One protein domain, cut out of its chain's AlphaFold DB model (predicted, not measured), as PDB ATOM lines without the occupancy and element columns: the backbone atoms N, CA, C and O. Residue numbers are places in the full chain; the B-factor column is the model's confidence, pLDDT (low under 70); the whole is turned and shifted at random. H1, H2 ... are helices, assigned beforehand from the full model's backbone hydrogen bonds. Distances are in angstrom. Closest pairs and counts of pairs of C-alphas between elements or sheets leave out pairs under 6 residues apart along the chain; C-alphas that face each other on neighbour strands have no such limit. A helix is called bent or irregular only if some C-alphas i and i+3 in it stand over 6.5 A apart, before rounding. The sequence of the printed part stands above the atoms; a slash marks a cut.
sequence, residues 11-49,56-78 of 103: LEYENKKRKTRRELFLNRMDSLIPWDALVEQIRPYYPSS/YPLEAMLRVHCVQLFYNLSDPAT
ATOM      1  N   LEU A  11     -58.785   6.322  73.818       58.19
ATOM      2  CA  LEU A  11     -59.309   6.100  72.462       58.19
ATOM      3  C   LEU A  11     -58.368   6.663  71.383       58.19
ATOM      4  O   LEU A  11     -58.251   6.087  70.302       58.19
ATOM      5  N   GLU A  12     -57.650   7.748  71.675       54.69
ATOM      6  CA  GLU A  12     -56.548   8.244  70.840       54.69
ATOM      7  C   GLU A  12     -55.350   7.282  70.852       54.69
ATOM      8  O   GLU A  12     -54.772   7.016  69.800       54.69
ATOM      9  N   TYR A  13     -55.028   6.680  72.003       50.78
ATOM     10  CA  TYR A  13     -53.976   5.658  72.108       50.78
ATOM     11  C   TYR A  13     -54.365   4.314  71.461       50.78
ATOM     12  O   TYR A  13     -53.523   3.654  70.851       50.78
ATOM     13  N   GLU A  14     -55.639   3.908  71.549       53.62
ATOM     14  CA  GLU A  14     -56.179   2.719  70.869       53.62
ATOM     15  C   GLU A  14     -56.446   2.940  69.372       53.62
ATOM     16  O   GLU A  14     -56.571   1.959  68.633       53.62
ATOM     17  N   ASN A  15     -56.379   4.181  68.870       54.62
ATOM     18  CA  ASN A  15     -56.101   4.472  67.457       54.62
ATOM     19  C   ASN A  15     -54.630   4.155  67.120       54.62
ATOM     20  O   ASN A  15     -53.889   4.960  66.562       54.62
ATOM     21  N   LYS A  16     -54.228   2.926  67.453       55.75
ATOM     22  CA  LYS A  16     -53.180   2.099  66.862       55.75
ATOM     23  C   LYS A  16     -52.838   2.613  65.465       55.75
ATOM     24  O   LYS A  16     -53.565   2.296  64.530       55.75
ATOM     25  N   LYS A  17     -51.798   3.465  65.390       62.59
ATOM     26  CA  LYS A  17     -51.307   4.216  64.215       62.59
ATOM     27  C   LYS A  17     -52.074   3.847  62.949       62.59
ATOM     28  O   LYS A  17     -51.672   2.915  62.250       62.59
ATOM     29  N   ARG A  18     -53.221   4.499  62.712       68.56
ATOM     30  CA  ARG A  18     -54.002   4.240  61.500       68.56
ATOM     31  C   ARG A  18     -53.055   4.460  60.329       68.56
ATOM     32  O   ARG A  18     -52.587   5.580  60.138       68.56
ATOM     33  N   LYS A  19     -52.718   3.380  59.613       71.88
ATOM     34  CA  LYS A  19     -51.834   3.473  58.453       71.88
ATOM     35  C   LYS A  19     -52.466   4.456  57.493       71.88
ATOM     36  O   LYS A  19     -53.641   4.317  57.145       71.88
ATOM     37  N   THR A  20     -51.705   5.468  57.109       79.44
ATOM     38  CA  THR A  20     -52.217   6.463  56.174       79.44
ATOM     39  C   THR A  20     -52.503   5.787  54.830       79.44
ATOM     40  O   THR A  20     -51.882   4.784  54.472       79.44
ATOM     41  N   ARG A  21     -53.446   6.320  54.049       72.56
ATOM     42  CA  ARG A  21     -53.737   5.795  52.700       72.56
ATOM     43  C   ARG A  21     -52.482   5.740  51.826       72.56
ATOM     44  O   ARG A  21     -52.259   4.756  51.130       72.56
ATOM     45  N   ARG A  22     -51.617   6.749  51.962       76.94
ATOM     46  CA  ARG A  22     -50.288   6.789  51.347       76.94
ATOM     47  C   ARG A  22     -49.430   5.590  51.751       76.94
ATOM     48  O   ARG A  22     -48.840   4.959  50.887       76.94
ATOM     49  N   GLU A  23     -49.375   5.243  53.034       81.31
ATOM     50  CA  GLU A  23     -48.641   4.053  53.486       81.31
ATOM     51  C   GLU A  23     -49.231   2.761  52.921       81.31
ATOM     52  O   GLU A  23     -48.483   1.878  52.517       81.31
ATOM     53  N   LEU A  24     -50.558   2.619  52.874       84.00
ATOM     54  CA  LEU A  24     -51.193   1.433  52.286       84.00
ATOM     55  C   LEU A  24     -50.875   1.303  50.792       84.00
ATOM     56  O   LEU A  24     -50.551   0.208  50.335       84.00
ATOM     57  N   PHE A  25     -50.921   2.411  50.056       82.62
ATOM     58  CA  PHE A  25     -50.563   2.468  48.643       82.62
ATOM     59  C   PHE A  25     -49.094   2.094  48.407       82.62
ATOM     60  O   PHE A  25     -48.816   1.206  47.605       82.62
ATOM     61  N   LEU A  26     -48.169   2.688  49.167       84.19
ATOM     62  CA  LEU A  26     -46.741   2.370  49.080       84.19
ATOM     63  C   LEU A  26     -46.465   0.895  49.405       84.19
ATOM     64  O   LEU A  26     -45.729   0.244  48.676       84.19
ATOM     65  N   ASN A  27     -47.127   0.330  50.422       88.12
ATOM     66  CA  ASN A  27     -46.994  -1.094  50.748       88.12
ATOM     67  C   ASN A  27     -47.500  -2.007  49.614       88.12
ATOM     68  O   ASN A  27     -46.912  -3.057  49.350       88.12
ATOM     69  N   ARG A  28     -48.598  -1.629  48.942       88.38
ATOM     70  CA  ARG A  28     -49.110  -2.374  47.780       88.38
ATOM     71  C   ARG A  28     -48.151  -2.278  46.601       88.38
ATOM     72  O   ARG A  28     -47.847  -3.304  46.007       88.38
ATOM     73  N   MET A  29     -47.647  -1.081  46.299       87.69
ATOM     74  CA  MET A  29     -46.614  -0.889  45.280       87.69
ATOM     75  C   MET A  29     -45.398  -1.770  45.553       87.69
ATOM     76  O   MET A  29     -44.963  -2.484  44.655       87.69
ATOM     77  N   ASP A  30     -44.906  -1.770  46.793       89.31
ATOM     78  CA  ASP A  30     -43.744  -2.567  47.182       89.31
ATOM     79  C   ASP A  30     -43.951  -4.072  47.012       89.31
ATOM     80  O   ASP A  30     -42.994  -4.795  46.755       89.31
ATOM     81  N   SER A  31     -45.195  -4.543  47.111       91.12
ATOM     82  CA  SER A  31     -45.532  -5.956  46.910       91.12
ATOM     83  C   SER A  31     -45.736  -6.324  45.437       91.12
ATOM     84  O   SER A  31     -45.561  -7.480  45.065       91.12
ATOM     85  N   LEU A  32     -46.168  -5.370  44.606       91.19
ATOM     86  CA  LEU A  32     -46.547  -5.615  43.210       91.19
ATOM     87  C   LEU A  32     -45.399  -5.382  42.227       91.19
ATOM     88  O   LEU A  32     -45.370  -5.997  41.162       91.19
ATOM     89  N   ILE A  33     -44.484  -4.471  42.549       90.38
ATOM     90  CA  ILE A  33     -43.415  -4.060  41.645       90.38
ATOM     91  C   ILE A  33     -42.167  -4.910  41.926       90.38
ATOM     92  O   ILE A  33     -41.657  -4.886  43.046       90.38
ATOM     93  N   PRO A  34     -41.621  -5.630  40.927       94.44
ATOM     94  CA  PRO A  34     -40.398  -6.408  41.096       94.44
ATOM     95  C   PRO A  34     -39.169  -5.484  41.088       94.44
ATOM     96  O   PRO A  34     -38.464  -5.366  40.085       94.44
ATOM     97  N   TRP A  35     -38.926  -4.794  42.207       92.94
ATOM     98  CA  TRP A  35     -37.889  -3.762  42.329       92.94
ATOM     99  C   TRP A  35     -36.493  -4.254  41.953       92.94
ATOM    100  O   TRP A  35     -35.813  -3.582  41.181       92.94
ATOM    101  N   ASP A  36     -36.087  -5.424  42.445       93.44
ATOM    102  CA  ASP A  36     -34.741  -5.960  42.204       93.44
ATOM    103  C   ASP A  36     -34.487  -6.197  40.714       93.44
ATOM    104  O   ASP A  36     -33.472  -5.752  40.175       93.44
ATOM    105  N   ALA A  37     -35.455  -6.810  40.025       94.38
ATOM    106  CA  ALA A  37     -35.379  -7.057  38.590       94.38
ATOM    107  C   ALA A  37     -35.318  -5.741  37.801       94.38
ATOM    108  O   ALA A  37     -34.507  -5.600  36.888       94.38
ATOM    109  N   LEU A  38     -36.130  -4.745  38.168       93.56
ATOM    110  CA  LEU A  38     -36.109  -3.438  37.506       93.56
ATOM    111  C   LEU A  38     -34.779  -2.710  37.716       93.56
ATOM    112  O   LEU A  38     -34.217  -2.160  36.770       93.56
ATOM    113  N   VAL A  39     -34.254  -2.720  38.941       93.44
ATOM    114  CA  VAL A  39     -32.959  -2.113  39.255       93.44
ATOM    115  C   VAL A  39     -31.850  -2.799  38.466       93.44
ATOM    116  O   VAL A  39     -30.999  -2.106  37.915       93.44
ATOM    117  N   GLU A  40     -31.854  -4.129  38.367       94.31
ATOM    118  CA  GLU A  40     -30.868  -4.879  37.587       94.31
ATOM    119  C   GLU A  40     -30.903  -4.513  36.100       94.31
ATOM    120  O   GLU A  40     -29.852  -4.262  35.513       94.31
ATOM    121  N   GLN A  41     -32.097  -4.391  35.513       94.00
ATOM    122  CA  GLN A  41     -32.257  -3.998  34.110       94.00
ATOM    123  C   GLN A  41     -31.821  -2.550  33.840       94.00
ATOM    124  O   GLN A  41     -31.290  -2.251  32.771       94.00
ATOM    125  N   ILE A  42     -32.024  -1.639  34.795       90.69
ATOM    126  CA  ILE A  42     -31.720  -0.208  34.621       90.69
ATOM    127  C   ILE A  42     -30.265   0.116  34.989       90.69
ATOM    128  O   ILE A  42     -29.688   1.068  34.461       90.69
ATOM    129  N   ARG A  43     -29.636  -0.687  35.858       90.50
ATOM    130  CA  ARG A  43     -28.262  -0.488  36.346       90.50
ATOM    131  C   ARG A  43     -27.232  -0.191  35.247       90.50
ATOM    132  O   ARG A  43     -26.445   0.723  35.475       90.50
ATOM    133  N   PRO A  44     -27.213  -0.872  34.083       90.44
ATOM    134  CA  PRO A  44     -26.231  -0.603  33.029       90.44
ATOM    135  C   PRO A  44     -26.335   0.805  32.430       90.44
ATOM    136  O   PRO A  44     -25.348   1.337  31.931       90.44
ATOM    137  N   TYR A  45     -27.525   1.408  32.483       88.56
ATOM    138  CA  TYR A  45     -27.808   2.734  31.936       88.56
ATOM    139  C   TYR A  45     -27.703   3.841  32.987       88.56
ATOM    140  O   TYR A  45     -27.649   5.021  32.639       88.56
ATOM    141  N   TYR A  46     -27.691   3.484  34.274       87.25
ATOM    142  CA  TYR A  46     -27.610   4.462  35.345       87.25
ATOM    143  C   TYR A  46     -26.162   4.932  35.531       87.25
ATOM    144  O   TYR A  46     -25.264   4.101  35.687       87.25
ATOM    145  N   PRO A  47     -25.903   6.251  35.536       82.12
ATOM    146  CA  PRO A  47     -24.550   6.760  35.661       82.12
ATOM    147  C   PRO A  47     -23.948   6.328  36.999       82.12
ATOM    148  O   PRO A  47     -24.462   6.651  38.071       82.12
ATOM    149  N   SER A  48     -22.829   5.609  36.934       71.06
ATOM    150  CA  SER A  48     -22.010   5.334  38.112       71.06
ATOM    151  C   SER A  48     -21.234   6.597  38.485       71.06
ATOM    152  O   SER A  48     -20.731   7.303  37.610       71.06
ATOM    153  N   SER A  49     -21.174   6.915  39.779       66.94
ATOM    154  CA  SER A  49     -20.530   8.116  40.330       66.94
ATOM    155  C   SER A  49     -19.138   8.358  39.727       66.94
ATOM    156  O   SER A  49     -18.205   7.603  39.987       66.94
ATOM    157  N   TYR A  56     -27.902  10.059  43.187       84.38
ATOM    158  CA  TYR A  56     -28.728   9.373  44.178       84.38
ATOM    159  C   TYR A  56     -28.753   7.861  43.896       84.38
ATOM    160  O   TYR A  56     -28.607   7.453  42.746       84.38
ATOM    161  N   PRO A  57     -28.953   7.007  44.913       88.56
ATOM    162  CA  PRO A  57     -29.082   5.573  44.685       88.56
ATOM    163  C   PRO A  57     -30.168   5.279  43.641       88.56
ATOM    164  O   PRO A  57     -31.286   5.785  43.759       88.56
ATOM    165  N   LEU A  58     -29.840   4.451  42.641       89.94
ATOM    166  CA  LEU A  58     -30.734   4.107  41.526       89.94
ATOM    167  C   LEU A  58     -32.116   3.664  42.018       89.94
ATOM    168  O   LEU A  58     -33.132   4.170  41.558       89.94
ATOM    169  N   GLU A  59     -32.150   2.761  42.994       90.25
ATOM    170  CA  GLU A  59     -33.388   2.231  43.566       90.25
ATOM    171  C   GLU A  59     -34.258   3.327  44.201       90.25
ATOM    172  O   GLU A  59     -35.474   3.348  44.016       90.25
ATOM    173  N   ALA A  60     -33.646   4.289  44.899       89.75
ATOM    174  CA  ALA A  60     -34.369   5.406  45.502       89.75
ATOM    175  C   ALA A  60     -34.959   6.335  44.432       89.75
ATOM    176  O   ALA A  60     -36.120   6.732  44.534       89.75
ATOM    177  N   MET A  61     -34.186   6.647  43.387       90.94
ATOM    178  CA  MET A  61     -34.670   7.453  42.262       90.94
ATOM    179  C   MET A  61     -35.790   6.758  41.492       90.94
ATOM    180  O   MET A  61     -36.804   7.384  41.185       90.94
ATOM    181  N   LEU A  62     -35.649   5.455  41.245       91.12
ATOM    182  CA  LEU A  62     -36.673   4.644  40.600       91.12
ATOM    183  C   LEU A  62     -37.985   4.678  41.395       91.12
ATOM    184  O   LEU A  62     -39.033   4.968  40.824       91.12
ATOM    185  N   ARG A  63     -37.927   4.473  42.718       91.19
ATOM    186  CA  ARG A  63     -39.114   4.545  43.585       91.19
ATOM    187  C   ARG A  63     -39.800   5.906  43.516       91.19
ATOM    188  O   ARG A  63     -41.019   5.960  43.379       91.19
ATOM    189  N   VAL A  64     -39.038   7.000  43.578       89.00
ATOM    190  CA  VAL A  64     -39.596   8.359  43.491       89.00
ATOM    191  C   VAL A  64     -40.292   8.581  42.150       89.00
ATOM    192  O   VAL A  64     -41.420   9.070  42.136       89.00
ATOM    193  N   HIS A  65     -39.671   8.183  41.039       89.50
ATOM    194  CA  HIS A  65     -40.276   8.328  39.716       89.50
ATOM    195  C   HIS A  65     -41.525   7.470  39.539       89.50
ATOM    196  O   HIS A  65     -42.528   7.967  39.037       89.50
ATOM    197  N   CYS A  66     -41.511   6.217  39.999       89.94
ATOM    198  CA  CYS A  66     -42.699   5.368  39.989       89.94
ATOM    199  C   CYS A  66     -43.844   6.019  40.770       89.94
ATOM    200  O   CYS A  66     -44.946   6.146  40.248       89.94
ATOM    201  N   VAL A  67     -43.578   6.501  41.987       87.62
ATOM    202  CA  VAL A  67     -44.579   7.198  42.806       87.62
ATOM    203  C   VAL A  67     -45.118   8.438  42.084       87.62
ATOM    204  O   VAL A  67     -46.330   8.603  42.004       87.62
ATOM    205  N   GLN A  68     -44.251   9.276  41.508       86.44
ATOM    206  CA  GLN A  68     -44.670  10.437  40.712       86.44
ATOM    207  C   GLN A  68     -45.565  10.038  39.531       86.44
ATOM    208  O   GLN A  68     -46.602  10.658  39.324       86.44
ATOM    209  N   LEU A  69     -45.200   8.992  38.783       87.38
ATOM    210  CA  LEU A  69     -45.992   8.495  37.657       87.38
ATOM    211  C   LEU A  69     -47.368   8.003  38.107       87.38
ATOM    212  O   LEU A  69     -48.363   8.369  37.495       87.38
ATOM    213  N   PHE A  70     -47.450   7.228  39.188       83.75
ATOM    214  CA  PHE A  70     -48.737   6.731  39.672       83.75
ATOM    215  C   PHE A  70     -49.634   7.839  40.212       83.75
ATOM    216  O   PHE A  70     -50.828   7.813  39.941       83.75
ATOM    217  N   TYR A  71     -49.083   8.831  40.913       77.19
ATOM    218  CA  TYR A  71     -49.873   9.984  41.354       77.19
ATOM    219  C   TYR A  71     -50.297  10.886  40.191       77.19
ATOM    220  O   TYR A  71     -51.376  11.459  40.248       77.19
ATOM    221  N   ASN A  72     -49.500  10.977  39.124       76.31
ATOM    222  CA  ASN A  72     -49.895  11.690  37.907       76.31
ATOM    223  C   ASN A  72     -50.963  10.933  37.092       76.31
ATOM    224  O   ASN A  72     -51.680  11.556  36.315       76.31
ATOM    225  N   LEU A  73     -51.042   9.605  37.231       67.25
ATOM    226  CA  LEU A  73     -52.035   8.747  36.569       67.25
ATOM    227  C   LEU A  73     -53.283   8.492  37.429       67.25
ATOM    228  O   LEU A  73     -54.306   8.069  36.896       67.25
ATOM    229  N   SER A  74     -53.205   8.729  38.742       64.69
ATOM    230  CA  SER A  74     -54.353   8.715  39.649       64.69
ATOM    231  C   SER A  74     -55.187   9.958  39.361       64.69
ATOM    232  O   SER A  74     -54.794  11.066  39.719       64.69
ATOM    233  N   ASP A  75     -56.311   9.794  38.666       63.94
ATOM    234  CA  ASP A  75     -57.296  10.864  38.539       63.94
ATOM    235  C   ASP A  75     -57.875  11.168  39.934       63.94
ATOM    236  O   ASP A  75     -58.499  10.275  40.520       63.94
ATOM    237  N   PRO A  76     -57.707  12.394  40.474       62.47
ATOM    238  CA  PRO A  76     -58.204  12.747  41.802       62.47
ATOM    239  C   PRO A  76     -59.704  12.474  41.973       62.47
ATOM    240  O   PRO A  76     -60.129  12.102  43.062       62.47
ATOM    241  N   ALA A  77     -60.501  12.602  40.903       60.59
ATOM    242  CA  ALA A  77     -61.944  12.371  40.948       60.59
ATOM    243  C   ALA A  77     -62.312  10.878  41.026       60.59
ATOM    244  O   ALA A  77     -63.176  10.498  41.814       60.59
ATOM    245  N   THR A  78     -61.647  10.019  40.249       61.88
ATOM    246  CA  THR A  78     -61.794   8.553  40.341       61.88
ATOM    247  C   THR A  78     -61.325   8.035  41.698       61.88
ATOM    248  O   THR A  78     -61.951   7.162  42.300       61.88
TER     249      THR A  78
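What this domain is: This is residues 11 to 49 and 56 to 78 of the 103 residues of the protein "Transposase" of Aphanocapsa feldmannii 277cV (UniProt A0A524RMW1). The longest helix, H4, spans the open side of a corner made by H2 and H3, which follow one another through a tight link; the first turns of H4 pack on H3, and H2 lies near H4 without touching it. From this small three-helix body a thin arm, residues 11 to 24, sticks out with the short H1 at its far end, and residues 71 to 78 stick out as a tail. The printed part has 62 residues with four named helices, in the order H1, H2, H3, H4, and no named strand; its class is all helix. It is only just loose, close to extended, with a radius of gyration of the C-alphas of 15.7 A, and its outline is elongated, spanning 51 by 29 by 20 A.

How they stand to each other: H4, residues 58 to 73, touches H3, residues 35 to 45, with residues 58 to 62 alone. The closest C-alphas of the two are those of Val 39 and Glu 59, 6.1 A apart. Their lines are about perpendicular at 71 degrees, only just past a steep tilt. H2, residues 21 to 32, and H4 are near each other, with 8 pairs of C-alphas within 10 A. H2 and H3 meet only through their link. H1, residues 11 to 14, is apart from H2, H3 and H4. In H2 and H4 every O i to N i+4 pair is within hydrogen-bond range, in H3 5 of 7 are, and H1 is too short for such a pair, with its one O i to N i+3 pair not within range.

Where its parts are: H4 runs 22.4 A, from C-alpha 58 at (-30.734, 4.107, 41.526) to C-alpha 73 at (-52.035, 8.747, 36.569). H3 is 15.9 A long and irregular: C-alphas 41 and 44 are 7.0 A apart, against about 5 A in a regular helix, and its line is a rough one. H2 is 16.5 A long and begins with C-alpha 21 at (-53.737, 5.795, 52.700). H1 measures 4.9 A, and C-alpha 11 stands at (-59.309, 6.100, 72.462).

The domain as a whole: The two C-alphas farthest apart are those of Leu 11 and Pro 44, at 51.9 A. Without the stretches that stand free, the body has 40 residues and spans 31 by 18 by 13 A. Residues 50 to 55 are not printed, and C-alphas 49 and 56 are 9.1 A apart across the cut, which lies in the link from H3 to H4. Of the links that are printed whole, H2 to H3 is tight and H1 to H2 is short, with 6 residues. The mean pLDDT of the printed part is 80.6; it is under 70 in residues 11 to 18, residue 49 and residues 73 to 78 of this model.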